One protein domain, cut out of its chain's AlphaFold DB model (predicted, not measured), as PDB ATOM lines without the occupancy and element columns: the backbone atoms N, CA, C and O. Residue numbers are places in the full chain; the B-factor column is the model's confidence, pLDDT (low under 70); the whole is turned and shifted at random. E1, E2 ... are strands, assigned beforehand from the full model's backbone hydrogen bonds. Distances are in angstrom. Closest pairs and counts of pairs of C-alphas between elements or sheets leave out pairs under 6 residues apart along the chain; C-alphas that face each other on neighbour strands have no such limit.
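What this domain is: This is residues 32 to 159 of the 159 residues of an uncharacterized protein of Kutzneria buriramensis (UniProt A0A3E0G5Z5). A strongly twisted, curved wall of five antiparallel strands, E2 with E4 and E7 beside it and E5 and E8 beyond these, has the parallel pair E1 and E9 across from one face, as in a loose sandwich. E2 bends at residue 50, and its far part makes a hairpin with E3 at one end. The printed part has 128 residues, with nine named strands, E1 to E9 in chain order, forming a branched, mixed sheet, and no named helix. The class is all strand, though under half of the residues are in named elements; the whole is compact, radius of gyration of the C-alphas 13.5 A, spanning 36 by 35 by 24 A.

Where its parts are: Find C-alpha 32 at (18.112, 44.133, -6.130); from there E1 runs to residue 37, 15.8 A. E2, residues 44 to 56, bends by 120 degrees. Next come E3, residues 61 to 64, and E4, residues 71 to 79, 25.0 A long. E5 is residues 95 to 99, E6 118 to 120, E7 124 to 130, 19.1 A, and E8 139 to 146, 20.4 A. E9, residues 154 to 158, ends at C-alpha 158, (16.828, 34.139, -17.260).

How they stand to each other: Look first at E2: antiparallel E3 and E4 lie on one side, E6 and E7 on the other. N 55 and O 62 are 2.8 A apart, N 47 and O 75 2.8 A, N 52 and O 118 3.0 A, N 46 and O 128 2.8 A. Hairpin E4 and E5 has N 76 and O 98 at 2.8 A; hairpin E7 and E8 has N 127 and O 143 at 2.8 A. In parallel E1 and E9, N 35 and O 155 are 2.9 A apart. E1 and E6 meet only at a point; E1 and E7 are apart.

The domain as a whole: The C-alphas farthest apart, Thr 68 and Gly 83, are 37.9 A apart. The printed part has no cut. The links E4 to E5 and E5 to E6 are long. Look for pLDDT under 70 at residues 57 to 58, 82 to 85 and 101 to 115.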
ATOM      1  N   HIS A  32      19.067  45.166  -5.738       94.38
ATOM      2  CA  HIS A  32      18.112  44.133  -6.130       94.38
ATOM      3  C   HIS A  32      18.444  42.768  -5.526       94.38
ATOM      4  O   HIS A  32      19.595  42.322  -5.522       94.38
ATOM      5  N   TYR A  33      17.415  42.034  -5.104       92.69
ATOM      6  CA  TYR A  33      17.536  40.586  -4.929       92.69
ATOM      7  C   TYR A  33      17.492  39.879  -6.281       92.69
ATOM      8  O   TYR A  33      16.869  40.358  -7.226       92.69
ATOM      9  N   LEU A  34      18.082  38.691  -6.362       93.50
ATOM     10  CA  LEU A  34      18.072  37.904  -7.591       93.50
ATOM     11  C   LEU A  34      16.909  36.901  -7.610       93.50
ATOM     12  O   LEU A  34      16.716  36.133  -6.665       93.50
ATOM     13  N   ALA A  35      16.160  36.885  -8.711       92.31
ATOM     14  CA  ALA A  35      15.261  35.799  -9.089       92.31
ATOM     15  C   ALA A  35      15.814  35.137 -10.356       92.31
ATOM     16  O   ALA A  35      16.193  35.831 -11.298       92.31
ATOM     17  N   LEU A  36      15.879  33.807 -10.384       93.56
ATOM     18  CA  LEU A  36      16.580  33.055 -11.425       93.56
ATOM     19  C   LEU A  36      15.659  32.072 -12.134       93.56
ATOM     20  O   LEU A  36      14.887  31.361 -11.494       93.56
ATOM     21  N   ARG A  37      15.811  31.971 -13.451       93.44
ATOM     22  CA  ARG A  37      15.247  30.897 -14.274       93.44
ATOM     23  C   ARG A  37      16.359  30.297 -15.122       93.44
ATOM     24  O   ARG A  37      17.090  31.046 -15.762       93.44
ATOM     25  N   THR A  38      16.487  28.976 -15.131       92.69
ATOM     26  CA  THR A  38      17.559  28.250 -15.833       92.69
ATOM     27  C   THR A  38      16.991  27.101 -16.668       92.69
ATOM     28  O   THR A  38      15.814  26.761 -16.559       92.69
ATOM     29  N   ARG A  39      17.830  26.484 -17.505       89.50
ATOM     30  CA  ARG A  39      17.542  25.208 -18.184       89.50
ATOM     31  C   ARG A  39      17.648  24.023 -17.215       89.50
ATOM     32  O   ARG A  39      18.400  24.099 -16.249       89.50
ATOM     33  N   ALA A  40      16.958  22.922 -17.524       87.75
ATOM     34  CA  ALA A  40      16.806  21.744 -16.659       87.75
ATOM     35  C   ALA A  40      18.118  21.087 -16.174       87.75
ATOM     36  O   ALA A  40      18.144  20.489 -15.102       87.75
ATOM     37  N   ASP A  41      19.211  21.222 -16.925       87.75
ATOM     38  CA  ASP A  41      20.541  20.684 -16.603       87.75
ATOM     39  C   ASP A  41      21.299  21.485 -15.527       87.75
ATOM     40  O   ASP A  41      22.333  21.035 -15.032       87.75
ATOM     41  N   VAL A  42      20.799  22.662 -15.142       90.94
ATOM     42  CA  VAL A  42      21.427  23.536 -14.143       90.94
ATOM     43  C   VAL A  42      20.942  23.186 -12.739       90.94
ATOM     44  O   VAL A  42      19.747  23.206 -12.460       90.94
ATOM     45  N   HIS A  43      21.874  22.917 -11.827       88.81
ATOM     46  CA  HIS A  43      21.587  22.566 -10.430       88.81
ATOM     47  C   HIS A  43      21.929  23.700  -9.458       88.81
ATOM     48  O   HIS A  43      21.343  23.801  -8.375       88.81
ATOM     49  N   SER A  44      22.857  24.575  -9.844       90.62
ATOM     50  CA  SER A  44      23.170  25.788  -9.101       90.62
ATOM     51  C   SER A  44      23.684  26.901 -10.014       90.62
ATOM     52  O   SER A  44      24.050  26.677 -11.172       90.62
ATOM     53  N   VAL A  45      23.682  28.125  -9.497       93.38
ATOM     54  CA  VAL A  45      24.200  29.315 -10.166       93.38
ATOM     55  C   VAL A  45      25.148  30.026  -9.214       93.38
ATOM     56  O   VAL A  45      24.739  30.504  -8.160       93.38
ATOM     57  N   PHE A  46      26.418  30.110  -9.585       93.75
ATOM     58  CA  PHE A  46      27.406  30.895  -8.862       93.75
ATOM     59  C   PHE A  46      27.416  32.327  -9.394       93.75
ATOM     60  O   PHE A  46      27.544  32.550 -10.600       93.75
ATOM     61  N   VAL A  47      27.271  33.296  -8.500       94.94
ATOM     62  CA  VAL A  47      27.178  34.720  -8.823       94.94
ATOM     63  C   VAL A  47      28.239  35.473  -8.042       94.94
ATOM     64  O   VAL A  47      28.313  35.347  -6.825       94.94
ATOM     65  N   SER A  48      29.031  36.274  -8.747       95.31
ATOM     66  CA  SER A  48      30.029  37.170  -8.166       95.31
ATOM     67  C   SER A  48      29.745  38.608  -8.586       95.31
ATOM     68  O   SER A  48      29.430  38.848  -9.755       95.31
ATOM     69  N   GLY A  49      29.848  39.568  -7.673       96.31
ATOM     70  CA  GLY A  49      29.577  40.975  -7.972       96.31
ATOM     71  C   GLY A  49      29.679  41.885  -6.755       96.31
ATOM     72  O   GLY A  49      30.153  41.468  -5.700       96.31
ATOM     73  N   ILE A  50      29.222  43.129  -6.908       96.06
ATOM     74  CA  ILE A  50      29.156  44.100  -5.812       96.06
ATOM     75  C   ILE A  50      27.781  44.045  -5.152       96.06
ATOM     76  O   ILE A  50      26.748  44.142  -5.820       96.06
ATOM     77  N   GLY A  51      27.770  43.894  -3.833       94.25
ATOM     78  CA  GLY A  51      26.545  43.815  -3.059       94.25
ATOM     79  C   GLY A  51      26.792  43.782  -1.561       94.25
ATOM     80  O   GLY A  51      27.895  44.038  -1.073       94.25
ATOM     81  N   TRP A  52      25.744  43.446  -0.824       91.06
ATOM     82  CA  TRP A  52      25.835  43.165   0.602       91.06
ATOM     83  C   TRP A  52      24.848  42.064   0.994       91.06
ATOM     84  O   TRP A  52      23.864  41.796   0.299       91.06
ATOM     85  N   THR A  53      25.111  41.400   2.111       88.31
ATOM     86  CA  THR A  53      24.203  40.393   2.664       88.31
ATOM     87  C   THR A  53      24.392  40.287   4.167       88.31
ATOM     88  O   THR A  53      25.498  40.451   4.679       88.31
ATOM     89  N   ASN A  54      23.327  39.943   4.879       82.50
ATOM     90  CA  ASN A  54      23.491  39.265   6.160       82.50
ATOM     91  C   ASN A  54      23.730  37.774   5.890       82.50
ATOM     92  O   ASN A  54      23.590  37.313   4.759       82.50
ATOM     93  N   TRP A  55      24.143  37.010   6.886       78.44
ATOM     94  CA  TRP A  55      24.168  35.555   6.814       78.44
ATOM     95  C   TRP A  55      24.022  34.975   8.214       78.44
ATOM     96  O   TRP A  55      24.329  35.625   9.214       78.44
ATOM     97  N   ALA A  56      23.544  33.738   8.281       72.19
ATOM     98  CA  ALA A  56      23.470  32.983   9.518       72.19
ATOM     99  C   ALA A  56      23.746  31.503   9.251       72.19
ATOM    100  O   ALA A  56      23.411  30.967   8.195       72.19
ATOM    101  N   THR A  57      24.350  30.854  10.233       69.62
ATOM    102  CA  THR A  57      24.426  29.405  10.401       69.62
ATOM    103  C   THR A  57      23.601  29.014  11.632       69.62
ATOM    104  O   THR A  57      22.996  29.867  12.281       69.62
ATOM    105  N   GLN A  58      23.602  27.731  12.004       68.44
ATOM    106  CA  GLN A  58      22.957  27.270  13.239       68.44
ATOM    107  C   GLN A  58      23.511  27.955  14.504       68.44
ATOM    108  O   GLN A  58      22.777  28.123  15.472       68.44
ATOM    109  N   ASN A  59      24.792  28.344  14.504       72.19
ATOM    110  CA  ASN A  59      25.501  28.777  15.714       72.19
ATOM    111  C   ASN A  59      26.101  30.186  15.610       72.19
ATOM    112  O   ASN A  59      26.723  30.662  16.556       72.19
ATOM    113  N   SER A  60      25.984  30.840  14.458       74.88
ATOM    114  CA  SER A  60      26.607  32.139  14.210       74.88
ATOM    115  C   SER A  60      25.854  32.918  13.145       74.88
ATOM    116  O   SER A  60      25.062  32.360  12.394       74.88
ATOM    117  N   GLY A  61      26.130  34.208  13.050       78.44
ATOM    118  CA  GLY A  61      25.702  35.030  11.931       78.44
ATOM    119  C   GLY A  61      26.615  36.229  11.778       78.44
ATOM    120  O   GLY A  61      27.487  36.471  12.615       78.44
ATOM    121  N   GLY A  62      26.420  36.966  10.698       80.88
ATOM    122  CA  GLY A  62      27.201  38.151  10.401       80.88
ATOM    123  C   GLY A  62      26.680  38.890   9.183       80.88
ATOM    124  O   GLY A  62      25.599  38.605   8.665       80.88
ATOM    125  N   THR A  63      27.485  39.834   8.721       83.62
ATOM    126  CA  THR A  63      27.202  40.654   7.548       83.62
ATOM    127  C   THR A  63      28.441  40.666   6.655       83.62
ATOM    128  O   THR A  63      29.568  40.659   7.151       83.62
ATOM    129  N   VAL A  64      28.239  40.656   5.340       86.50
ATOM    130  CA  VAL A  64      29.272  40.913   4.330       86.50
ATOM    131  C   VAL A  64      28.873  42.193   3.601       86.50
ATOM    132  O   VAL A  64      27.801  42.242   2.997       86.50
ATOM    133  N   GLY A  65      29.718  43.223   3.680       87.94
ATOM    134  CA  GLY A  65      29.396  44.569   3.196       87.94
ATOM    135  C   GLY A  65      28.290  45.250   4.008       87.94
ATOM    136  O   GLY A  65      27.897  44.787   5.074       87.94
ATOM    137  N   SER A  66      27.774  46.364   3.505       90.25
ATOM    138  CA  SER A  66      26.579  47.032   4.032       90.25
ATOM    139  C   SER A  66      25.882  47.822   2.916       90.25
ATOM    140  O   SER A  66      26.492  48.034   1.868       90.25
ATOM    141  N   PRO A  67      24.644  48.313   3.113       88.50
ATOM    142  CA  PRO A  67      23.997  49.184   2.129       88.50
ATOM    143  C   PRO A  67      24.813  50.437   1.769       88.50
ATOM    144  O   PRO A  67      24.727  50.923   0.648       88.50
ATOM    145  N   THR A  68      25.595  50.975   2.709       91.44
ATOM    146  CA  THR A  68      26.399  52.195   2.508       91.44
ATOM    147  C   THR A  68      27.823  51.914   2.037       91.44
ATOM    148  O   THR A  68      28.492  52.814   1.540       91.44
ATOM    149  N   GLU A  69      28.292  50.680   2.200       92.38
ATOM    150  CA  GLU A  69      29.626  50.224   1.810       92.38
ATOM    151  C   GLU A  69      29.517  48.783   1.278       92.38
ATOM    152  O   GLU A  69      29.856  47.819   1.978       92.38
ATOM    153  N   PRO A  70      28.936  48.596   0.077       92.12
ATOM    154  CA  PRO A  70      28.841  47.282  -0.535       92.12
ATOM    155  C   PRO A  70      30.232  46.809  -0.964       92.12
ATOM    156  O   PRO A  70      31.131  47.600  -1.241       92.12
ATOM    157  N   THR A  71      30.417  45.495  -1.016       93.62
ATOM    158  CA  THR A  71      31.717  44.878  -1.294       93.62
ATOM    159  C   THR A  71      31.580  43.741  -2.299       93.62
ATOM    160  O   THR A  71      30.478  43.418  -2.743       93.62
ATOM    161  N   GLY A  72      32.706  43.136  -2.672       94.12
ATOM    162  CA  GLY A  72      32.726  41.929  -3.490       94.12
ATOM    163  C   GLY A  72      32.111  40.743  -2.744       94.12
ATOM    164  O   GLY A  72      32.578  40.375  -1.665       94.12
ATOM    165  N   ILE A  73      31.079  40.138  -3.331       91.31
ATOM    166  CA  ILE A  73      30.369  38.970  -2.798       91.31
ATOM    167  C   ILE A  73      30.339  37.861  -3.836       91.31
ATOM    168  O   ILE A  73      30.072  38.110  -5.009       91.31
ATOM    169  N   ASP A  74      30.536  36.634  -3.357       90.88
ATOM    170  CA  ASP A  74      30.429  35.398  -4.117       90.88
ATOM    171  C   ASP A  74      29.344  34.533  -3.482       90.88
ATOM    172  O   ASP A  74      29.458  34.108  -2.329       90.88
ATOM    173  N   ALA A  75      28.290  34.261  -4.240       90.19
ATOM    174  CA  ALA A  75      27.117  33.556  -3.763       90.19
ATOM    175  C   ALA A  75      26.768  32.368  -4.661       90.19
ATOM    176  O   ALA A  75      26.669  32.486  -5.881       90.19
ATOM    177  N   CYS A  76      26.533  31.219  -4.041       89.88
ATOM    178  CA  CYS A  76      25.992  30.030  -4.677       89.88
ATOM    179  C   CYS A  76      24.475  29.990  -4.502       89.88
ATOM    180  O   CYS A  76      23.995  29.864  -3.379       89.88
ATOM    181  N   TYR A  77      23.725  30.056  -5.598       90.62
ATOM    182  CA  TYR A  77      22.275  29.884  -5.649       90.62
ATOM    183  C   TYR A  77      21.948  28.442  -6.059       90.62
ATOM    184  O   TYR A  77      22.056  28.083  -7.228       90.62
ATOM    185  N   GLN A  78      21.558  27.599  -5.107       88.19
ATOM    186  CA  GLN A  78      21.260  26.178  -5.307       88.19
ATOM    187  C   GLN A  78      19.750  25.930  -5.368       88.19
ATOM    188  O   GLN A  78      19.013  26.407  -4.509       88.19
ATOM    189  N   TYR A  79      19.269  25.119  -6.309       86.19
ATOM    190  CA  TYR A  79      17.861  24.703  -6.336       86.19
ATOM    191  C   TYR A  79      17.562  23.644  -5.254       86.19
ATOM    192  O   TYR A  79      18.328  22.696  -5.080       86.19
ATOM    193  N   VAL A  80      16.445  23.788  -4.524       77.12
ATOM    194  CA  VAL A  80      16.075  22.891  -3.395       77.12
ATOM    195  C   VAL A  80      15.620  21.497  -3.830       77.12
ATOM    196  O   VAL A  80      15.672  20.564  -3.034       77.12
ATOM    197  N   ALA A  81      15.159  21.346  -5.071       70.56
ATOM    198  CA  ALA A  81      14.748  20.066  -5.632       70.56
ATOM    199  C   ALA A  81      15.289  19.916  -7.057       70.56
ATOM    200  O   ALA A  81      15.287  20.864  -7.847       70.56
ATOM    201  N   THR A  82      15.752  18.710  -7.381       61.16
ATOM    202  CA  THR A  82      16.236  18.354  -8.718       61.16
ATOM    203  C   THR A  82      15.087  18.418  -9.723       61.16
ATOM    204  O   THR A  82      14.049  17.800  -9.497       61.16
ATOM    205  N   GLY A  83      15.266  19.156 -10.823       56.00
ATOM    206  CA  GLY A  83      14.266  19.296 -11.892       56.00
ATOM    207  C   GLY A  83      13.326  20.506 -11.785       56.00
ATOM    208  O   GLY A  83      12.441  20.638 -12.622       56.00
ATOM    209  N   LEU A  84      13.514  21.403 -10.806       65.44
ATOM    210  CA  LEU A  84      12.841  22.722 -10.782       65.44
ATOM    211  C   LEU A  84      13.525  23.771 -11.676       65.44
ATOM    212  O   LEU A  84      13.062  24.902 -11.817       65.44
ATOM    213  N   SER A  85      14.650  23.396 -12.272       66.56
ATOM    214  CA  SER A  85      15.366  24.158 -13.277       66.56
ATOM    215  C   SER A  85      14.502  24.275 -14.542       66.56
ATOM    216  O   SER A  85      14.336  23.335 -15.315       66.56
ATOM    217  N   GLY A  86      13.863  25.430 -14.717       74.12
ATOM    218  CA  GLY A  86      12.910  25.677 -15.805       74.12
ATOM    219  C   GLY A  86      11.856  26.717 -15.451       74.12
ATOM    220  O   GLY A  86      11.381  27.430 -16.341       74.12
ATOM    221  N   ASP A  87      11.569  26.863 -14.156       84.62
ATOM    222  CA  ASP A  87      10.689  27.884 -13.593       84.62
ATOM    223  C   ASP A  87      11.479  29.009 -12.918       84.62
ATOM    224  O   ASP A  87      12.691  28.927 -12.696       84.62
ATOM    225  N   TRP A  88      10.777  30.100 -12.618       90.12
ATOM    226  CA  TRP A  88      11.322  31.184 -11.815       90.12
ATOM    227  C   TRP A  88      11.457  30.764 -10.355       90.12
ATOM    228  O   TRP A  88      10.462  30.494  -9.685       90.12
ATOM    229  N   ALA A  89      12.681  30.812  -9.843       89.25
ATOM    230  CA  ALA A  89      13.009  30.482  -8.471       89.25
ATOM    231  C   ALA A  89      13.610  31.683  -7.735       89.25
ATOM    232  O   ALA A  89      14.349  32.500  -8.291       89.25
ATOM    233  N   ARG A  90      13.281  31.772  -6.445       87.88
ATOM    234  CA  ARG A  90      13.773  32.800  -5.526       87.88
ATOM    235  C   ARG A  90      14.353  32.160  -4.269       87.88
ATOM    236  O   ARG A  90      13.830  31.123  -3.830       87.88
ATOM    237  N   PRO A  91      15.369  32.790  -3.660       83.69
ATOM    238  CA  PRO A  91      15.853  32.414  -2.338       83.69
ATOM    239  C   PRO A  91      14.704  32.320  -1.326       83.69
ATOM    240  O   PRO A  91      13.847  33.201  -1.272       83.69
ATOM    241  N   GLY A  92      14.659  31.230  -0.557       73.62
ATOM    242  CA  GLY A  92      13.607  30.977   0.437       73.62
ATOM    243  C   GLY A  92      12.325  30.339  -0.110       73.62
ATOM    244  O   GLY A  92      11.430  30.025   0.672       73.62
ATOM    245  N   GLN A  93      12.237  30.118  -1.425       80.00
ATOM    246  CA  GLN A  93      11.175  29.331  -2.054       80.00
ATOM    247  C   GLN A  93      11.753  28.038  -2.633       80.00
ATOM    248  O   GLN A  93      11.876  27.036  -1.939       80.00
ATOM    249  N   GLN A  94      12.161  28.077  -3.898       82.88
ATOM    250  CA  GLN A  94      12.701  26.935  -4.639       82.88
ATOM    251  C   GLN A  94      14.237  26.943  -4.687       82.88
ATOM    252  O   GLN A  94      14.850  26.153  -5.403       82.88
ATOM    253  N   MET A  95      14.862  27.857  -3.945       83.62
ATOM    254  CA  MET A  95      16.291  28.108  -4.006       83.62
ATOM    255  C   MET A  95      16.864  28.406  -2.625       83.62
ATOM    256  O   MET A  95      16.243  29.082  -1.799       83.62
ATOM    257  N   GLN A  96      18.074  27.916  -2.404       82.44
ATOM    258  CA  GLN A  96      18.931  28.203  -1.266       82.44
ATOM    259  C   GLN A  96      20.099  29.055  -1.740       82.44
ATOM    260  O   GLN A  96      20.532  28.917  -2.882       82.44
ATOM    261  N   VAL A  97      20.610  29.925  -0.874       84.62
ATOM    262  CA  VAL A  97      21.770  30.755  -1.203       84.62
ATOM    263  C   VAL A  97      22.823  30.615  -0.126       84.62
ATOM    264  O   VAL A  97      22.491  30.575   1.055       84.62
ATOM    265  N   TYR A  98      24.081  30.532  -0.538       80.44
ATOM    266  CA  TYR A  98      25.238  30.382   0.334       80.44
ATOM    267  C   TYR A  98      26.267  31.415  -0.090       80.44
ATOM    268  O   TYR A  98      26.572  31.506  -1.277       80.44
ATOM    269  N   VAL A  99      26.808  32.177   0.850       79.62
ATOM    270  CA  VAL A  99      27.821  33.193   0.559       79.62
ATOM    271  C   VAL A  99      29.172  32.648   1.010       79.62
ATOM    272  O   VAL A  99      29.305  32.172   2.134       79.62
ATOM    273  N   ASN A 100      30.185  32.671   0.145       70.06
ATOM    274  CA  ASN A 100      31.471  32.014   0.431       70.06
ATOM    275  C   ASN A 100      32.380  32.820   1.381       70.06
ATOM    276  O   ASN A 100      33.451  32.352   1.760       70.06
ATOM    277  N   GLN A 101      31.959  34.020   1.788       67.94
ATOM    278  CA  GLN A 101      32.728  34.962   2.609       67.94
ATOM    279  C   GLN A 101      32.605  34.757   4.134       67.94
ATOM    280  O   GLN A 101      33.197  35.519   4.895       67.94
ATOM    281  N   GLY A 102      31.873  33.751   4.619       59.00
ATOM    282  CA  GLY A 102      31.829  33.407   6.052       59.00
ATOM    283  C   GLY A 102      32.184  31.941   6.291       59.00
ATOM    284  O   GLY A 102      31.930  31.097   5.436       59.00
ATOM    285  N   GLY A 103      32.797  31.636   7.439       51.69
ATOM    286  CA  GLY A 103      33.286  30.289   7.752       51.69
ATOM    287  C   GLY A 103      32.173  29.231   7.827       51.69
ATOM    288  O   GLY A 103      31.150  29.448   8.473       51.69
ATOM    289  N   GLY A 104      32.402  28.062   7.215       51.34
ATOM    290  CA  GLY A 104      31.455  26.935   7.174       51.34
ATOM    291  C   GLY A 104      30.450  26.992   6.012       51.34
ATOM    292  O   GLY A 104      30.298  28.013   5.350       51.34
ATOM    293  N   ARG A 105      29.750  25.878   5.727       49.84
ATOM    294  CA  ARG A 105      28.652  25.866   4.737       49.84
ATOM    295  C   ARG A 105      27.445  26.617   5.311       49.84
ATOM    296  O   ARG A 105      26.788  26.128   6.227       49.84
ATOM    297  N   GLN A 106      27.155  27.793   4.765       52.94
ATOM    298  CA  GLN A 106      26.057  28.666   5.199       52.94
ATOM    299  C   GLN A 106      24.716  28.208   4.621       52.94
ATOM    300  O   GLN A 106      24.273  28.708   3.596       52.94
ATOM    301  N   GLY A 107      24.103  27.195   5.231       44.22
ATOM    302  CA  GLY A 107      22.893  26.570   4.699       44.22
ATOM    303  C   GLY A 107      21.586  27.292   4.973       44.22
ATOM    304  O   GLY A 107      21.322  27.705   6.098       44.22
ATOM    305  N   ILE A 108      20.706  27.295   3.966       47.16
ATOM    306  CA  ILE A 108      19.263  27.455   4.174       47.16
ATOM    307  C   ILE A 108      18.675  26.078   4.509       47.16
ATOM    308  O   ILE A 108      18.086  25.404   3.669       47.16
ATOM    309  N   GLY A 109      18.887  25.614   5.742       40.97
ATOM    310  CA  GLY A 109      18.138  24.488   6.313       40.97
ATOM    311  C   GLY A 109      16.753  24.930   6.796       40.97
ATOM    312  O   GLY A 109      16.476  26.129   6.878       40.97
ATOM    313  N   SER A 110      15.879  23.981   7.152       39.28
ATOM    314  CA  SER A 110      14.596  24.286   7.799       39.28
ATOM    315  C   SER A 110      14.829  25.177   9.028       39.28
ATOM    316  O   SER A 110      15.358  24.708  10.035       39.28
ATOM    317  N   GLY A 111      14.481  26.462   8.918       44.09
ATOM    318  CA  GLY A 111      14.630  27.455   9.987       44.09
ATOM    319  C   GLY A 111      15.660  28.572   9.765       44.09
ATOM    320  O   GLY A 111      15.685  29.488  10.580       44.09
ATOM    321  N   TYR A 112      16.463  28.574   8.690       46.59
ATOM    322  CA  TYR A 112      17.515  29.591   8.499       46.59
ATOM    323  C   TYR A 112      17.435  30.261   7.120       46.59
ATOM    324  O   TYR A 112      17.957  29.750   6.138       46.59
ATOM    325  N   GLN A 113      16.785  31.424   7.030       49.75
ATOM    326  CA  GLN A 113      16.824  32.300   5.850       49.75
ATOM    327  C   GLN A 113      17.618  33.567   6.186       49.75
ATOM    328  O   GLN A 113      17.022  34.503   6.706       49.75
ATOM    329  N   TYR A 114      18.923  33.635   5.887       57.06
ATOM    330  CA  TYR A 114      19.661  34.903   6.049       57.06
ATOM    331  C   TYR A 114      20.719  35.225   4.995       57.06
ATOM    332  O   TYR A 114      21.176  36.351   5.004       57.06
ATOM    333  N   SER A 115      21.069  34.339   4.064       66.75
ATOM    334  CA  SER A 115      22.173  34.509   3.101       66.75
ATOM    335  C   SER A 115      21.734  34.975   1.703       66.75
ATOM    336  O   SER A 115      22.330  34.551   0.723       66.75
ATOM    337  N   ASN A 116      20.678  35.792   1.579       83.50
ATOM    338  CA  ASN A 116      20.188  36.300   0.286       83.50
ATOM    339  C   ASN A 116      20.835  37.660  -0.056       83.50
ATOM    340  O   ASN A 116      20.396  38.673   0.502       83.50
ATOM    341  N   PRO A 117      21.833  37.714  -0.962       90.00
ATOM    342  CA  PRO A 117      22.525  38.949  -1.288       90.00
ATOM    343  C   PRO A 117      21.629  39.939  -2.014       90.00
ATOM    344  O   PRO A 117      20.779  39.568  -2.831       90.00
ATOM    345  N   ARG A 118      21.900  41.212  -1.746       92.31
ATOM    346  CA  ARG A 118      21.393  42.343  -2.512       92.31
ATOM    347  C   ARG A 118      22.513  42.860  -3.400       92.31
ATOM    348  O   ARG A 118      23.583  43.209  -2.903       92.31
ATOM    349  N   TRP A 119      22.266  42.888  -4.700       95.25
ATOM    350  CA  TRP A 119      23.231  43.302  -5.715       95.25
ATOM    351  C   TRP A 119      23.032  44.765  -6.065       95.25
ATOM    352  O   TRP A 119      21.894  45.191  -6.236       95.25
ATOM    353  N   GLN A 120      24.122  45.521  -6.154       96.06
ATOM    354  CA  GLN A 120      24.070  46.963  -6.373       96.06
ATOM    355  C   GLN A 120      23.712  47.311  -7.819       96.06
ATOM    356  O   GLN A 120      24.261  46.729  -8.757       96.06
ATOM    357  N   ASP A 121      22.853  48.310  -7.993       94.81
ATOM    358  CA  ASP A 121      22.435  48.836  -9.293       94.81
ATOM    359  C   ASP A 121      23.617  49.225 -10.193       94.81
ATOM    360  O   ASP A 121      24.671  49.672  -9.723       94.81
ATOM    361  N   ALA A 122      23.432  49.079 -11.509       93.06
ATOM    362  CA  ALA A 122      24.398  49.413 -12.564       93.06
ATOM    363  C   ALA A 122      25.757  48.684 -12.485       93.06
ATOM    364  O   ALA A 122      26.620  48.897 -13.340       93.06
ATOM    365  N   HIS A 123      25.952  47.791 -11.514       96.00
ATOM    366  CA  HIS A 123      27.136  46.948 -11.429       96.00
ATOM    367  C   HIS A 123      26.933  45.662 -12.222       96.00
ATOM    368  O   HIS A 123      25.817  45.184 -12.425       96.00
ATOM    369  N   ASN A 124      28.040  45.093 -12.690       97.50
ATOM    370  CA  ASN A 124      28.008  43.825 -13.400       97.50
ATOM    371  C   ASN A 124      28.154  42.660 -12.425       97.50
ATOM    372  O   ASN A 124      29.054  42.635 -11.586       97.50
ATOM    373  N   LEU A 125      27.307  41.658 -12.612       97.81
ATOM    374  CA  LEU A 125      27.435  40.334 -12.032       97.81
ATOM    375  C   LEU A 125      28.177  39.427 -13.009       97.81
ATOM    376  O   LEU A 125      27.918  39.449 -14.214       97.81
ATOM    377  N   THR A 126      29.069  38.592 -12.494       97.88
ATOM    378  CA  THR A 126      29.553  37.396 -13.183       97.88
ATOM    379  C   THR A 126      28.692  36.223 -12.752       97.88
ATOM    380  O   THR A 126      28.665  35.881 -11.575       97.88
ATOM    381  N   VAL A 127      28.006  35.595 -13.701       97.06
ATOM    382  CA  VAL A 127      27.045  34.519 -13.450       97.06
ATOM    383  C   VAL A 127      27.530  33.248 -14.132       97.06
ATOM    384  O   VAL A 127      27.750  33.241 -15.342       97.06
ATOM    385  N   VAL A 128      27.699  32.176 -13.362       96.31
ATOM    386  CA  VAL A 128      28.141  30.859 -13.828       96.31
ATOM    387  C   VAL A 128      27.062  29.839 -13.492       96.31
ATOM    388  O   VAL A 128      26.752  29.622 -12.326       96.31
ATOM    389  N   THR A 129      26.482  29.195 -14.501       94.50
ATOM    390  CA  THR A 129      25.541  28.084 -14.286       94.50
ATOM    391  C   THR A 129      26.314  26.783 -14.141       94.50
ATOM    392  O   THR A 129      27.223  26.528 -14.933       94.50
ATOM    393  N   LEU A 130      25.938  25.946 -13.180       92.75
ATOM    394  CA  LEU A 130      26.677  24.747 -12.797       92.75
ATOM    395  C   LEU A 130      25.749  23.525 -12.779       92.75
ATOM    396  O   LEU A 130      24.589  23.620 -12.373       92.75
ATOM    397  N   SER A 131      26.265  22.370 -13.200       90.12
ATOM    398  CA  SER A 131      25.569  21.079 -13.104       90.12
ATOM    399  C   SER A 131      25.698  20.435 -11.720       90.12
ATOM    400  O   SER A 131      25.037  19.437 -11.446       90.12
ATOM    401  N   SER A 132      26.553  20.968 -10.838       86.94
ATOM    402  CA  SER A 132      26.626  20.547  -9.436       86.94
ATOM    403  C   SER A 132      25.696  21.394  -8.568       86.94
ATOM    404  O   SER A 132      25.424  22.554  -8.871       86.94
ATOM    405  N   SER A 133      25.181  20.824  -7.479       83.19
ATOM    406  CA  SER A 133      24.304  21.542  -6.545       83.19
ATOM    407  C   SER A 133      25.070  22.386  -5.523       83.19
ATOM    408  O   SER A 133      24.491  23.260  -4.900       83.19
ATOM    409  N   ASP A 134      26.359  22.132  -5.325       77.12
ATOM    410  CA  ASP A 134      27.191  22.739  -4.281       77.12
ATOM    411  C   ASP A 134      28.115  23.860  -4.792       77.12
ATOM    412  O   ASP A 134      28.999  24.310  -4.069       77.12
ATOM    413  N   CYS A 135      27.929  24.288  -6.042       83.31
ATOM    414  CA  CYS A 135      28.755  25.262  -6.751       83.31
ATOM    415  C   CYS A 135      30.270  24.972  -6.795       83.31
ATOM    416  O   CYS A 135      31.064  25.904  -6.929       83.31
ATOM    417  N   THR A 136      30.704  23.712  -6.693       76.25
ATOM    418  CA  THR A 136      32.140  23.371  -6.691       76.25
ATOM    419  C   THR A 136      32.679  22.901  -8.045       76.25
ATOM    420  O   THR A 136      33.885  22.989  -8.272       76.25
ATOM    421  N   ALA A 137      31.830  22.426  -8.964       79.62
ATOM    422  CA  ALA A 137      32.269  21.901 -10.259       79.62
ATOM    423  C   ALA A 137      31.165  21.930 -11.334       79.62
ATOM    424  O   ALA A 137      29.988  22.145 -11.051       79.62
ATOM    425  N   GLY A 138      31.550  21.673 -12.589       81.06
ATOM    426  CA  GLY A 138      30.606  21.449 -13.691       81.06
ATOM    427  C   GLY A 138      30.032  22.725 -14.307       81.06
ATOM    428  O   GLY A 138      28.818  22.851 -14.428       81.06
ATOM    429  N   ALA A 139      30.882  23.686 -14.688       91.38
ATOM    430  CA  ALA A 139      30.432  24.898 -15.374       91.38
ATOM    431  C   ALA A 139      29.772  24.557 -16.717       91.38
ATOM    432  O   ALA A 139      30.398  23.985 -17.606       91.38
ATOM    433  N   LEU A 140      28.507  24.945 -16.850       93.06
ATOM    434  CA  LEU A 140      27.711  24.804 -18.066       93.06
ATOM    435  C   LEU A 140      27.784  26.069 -18.924       93.06
ATOM    436  O   LEU A 140      27.813  25.998 -20.147       93.06
ATOM    437  N   SER A 141      27.812  27.240 -18.284       95.44
ATOM    438  CA  SER A 141      27.921  28.530 -18.964       95.44
ATOM    439  C   SER A 141      28.461  29.600 -18.019       95.44
ATOM    440  O   SER A 141      28.407  29.446 -16.797       95.44
ATOM    441  N   LYS A 142      28.971  30.694 -18.592       96.06
ATOM    442  CA  LYS A 142      29.396  31.896 -17.874       96.06
ATOM    443  C   LYS A 142      28.969  33.129 -18.663       96.06
ATOM    444  O   LYS A 142      29.233  33.199 -19.862       96.06
ATOM    445  N   LYS A 143      28.365  34.117 -18.002       96.31
ATOM    446  CA  LYS A 143      28.027  35.411 -18.611       96.31
ATOM    447  C   LYS A 143      28.187  36.568 -17.631       96.31
ATOM    448  O   LYS A 143      28.188  36.361 -16.420       96.31
ATOM    449  N   SER A 144      28.318  37.779 -18.167       97.62
ATOM    450  CA  SER A 144      28.243  39.009 -17.381       97.62
ATOM    451  C   SER A 144      26.881  39.666 -17.581       97.62
ATOM    452  O   SER A 144      26.365  39.664 -18.699       97.62
ATOM    453  N   VAL A 145      26.281  40.174 -16.506       97.31
ATOM    454  CA  VAL A 145      24.951  40.792 -16.543       97.31
ATOM    455  C   VAL A 145      24.926  42.035 -15.677       97.31
ATOM    456  O   VAL A 145      25.353  41.973 -14.530       97.31
ATOM    457  N   SER A 146      24.407  43.140 -16.203       97.00
ATOM    458  CA  SER A 146      24.229  44.363 -15.424       97.00
ATOM    459  C   SER A 146      22.987  44.254 -14.539       97.00
ATOM    460  O   SER A 146      21.931  43.819 -15.008       97.00
ATOM    461  N   VAL A 147      23.122  44.632 -13.269       96.00
ATOM    462  CA  VAL A 147      21.990  44.819 -12.359       96.00
ATOM    463  C   VAL A 147      21.185  46.029 -12.848       96.00
ATOM    464  O   VAL A 147      21.788  47.076 -13.119       96.00
ATOM    465  N   PRO A 148      19.853  45.910 -13.005       94.38
ATOM    466  CA  PRO A 148      19.031  47.016 -13.476       94.38
ATOM    467  C   PRO A 148      19.099  48.229 -12.536       94.38
ATOM    468  O   PRO A 148      19.571  48.150 -11.409       94.38
ATOM    469  N   THR A 149      18.661  49.374 -13.054       93.31
ATOM    470  CA  THR A 149      18.447  50.622 -12.302       93.31
ATOM    471  C   THR A 149      16.960  50.939 -12.374       93.31
ATOM    472  O   THR A 149      16.534  51.885 -13.037       93.31
ATOM    473  N   ASP A 150      16.144  50.056 -11.802       87.94
ATOM    474  CA  ASP A 150      14.688  50.170 -11.828       87.94
ATOM    475  C   ASP A 150      14.086  50.075 -10.418       87.94
ATOM    476  O   ASP A 150      14.784  49.883  -9.426       87.94
ATOM    477  N   GLY A 151      12.767  50.266 -10.321       83.50
ATOM    478  CA  GLY A 151      12.056  50.307  -9.038       83.50
ATOM    479  C   GLY A 151      11.665  48.949  -8.476       83.50
ATOM    480  O   GLY A 151      10.919  48.900  -7.495       83.50
ATOM    481  N   LEU A 152      12.082  47.846  -9.097       88.69
ATOM    482  CA  LEU A 152      11.637  46.507  -8.732       88.69
ATOM    483  C   LEU A 152      12.545  45.893  -7.674       88.69
ATOM    484  O   LEU A 152      13.724  45.716  -7.893       88.69
ATOM    485  N   THR A 153      12.004  45.401  -6.565       89.38
ATOM    486  CA  THR A 153      12.808  44.719  -5.523       89.38
ATOM    487  C   THR A 153      13.639  43.529  -6.033       89.38
ATOM    488  O   THR A 153      14.659  43.176  -5.439       89.38
ATOM    489  N   TYR A 154      13.201  42.890  -7.120       90.44
ATOM    490  CA  TYR A 154      13.870  41.737  -7.712       90.44
ATOM    491  C   TYR A 154      14.365  42.041  -9.117       90.44
ATOM    492  O   TYR A 154      13.596  42.463  -9.980       90.44
ATOM    493  N   PHE A 155      15.620  41.689  -9.354       92.44
ATOM    494  CA  PHE A 155      16.187  41.519 -10.673       92.44
ATOM    495  C   PHE A 155      15.873  40.099 -11.172       92.44
ATOM    496  O   PHE A 155      16.356  39.102 -10.628       92.44
ATOM    497  N   TRP A 156      15.037  40.010 -12.208       93.69
ATOM    498  CA  TRP A 156      14.618  38.751 -12.826       93.69
ATOM    499  C   TRP A 156      15.573  38.366 -13.955       93.69
ATOM    500  O   TRP A 156      15.568  38.970 -15.028       93.69
ATOM    501  N   LEU A 157      16.381  37.333 -13.729       95.25
ATOM    502  CA  LEU A 157      17.405  36.884 -14.662       95.25
ATOM    503  C   LEU A 157      17.118  35.477 -15.207       95.25
ATOM    504  O   LEU A 157      17.170  34.481 -14.488       95.25
ATOM    505  N   SER A 158      16.876  35.403 -16.518       94.81
ATOM    506  CA  SER A 158      16.828  34.139 -17.260       94.81
ATOM    507  C   SER A 158      18.222  33.772 -17.782       94.81
ATOM    508  O   SER A 158      18.941  34.626 -18.324       94.81
ATOM    509  N   LEU A 159      18.608  32.507 -17.613       92.19
ATOM    510  CA  LEU A 159      19.931  31.947 -17.905       92.19
ATOM    511  C   LEU A 159      19.863  30.782 -18.890       92.19
ATOM    512  O   LEU A 159      19.015  29.881 -18.701       92.19
TER     513      LEU A 159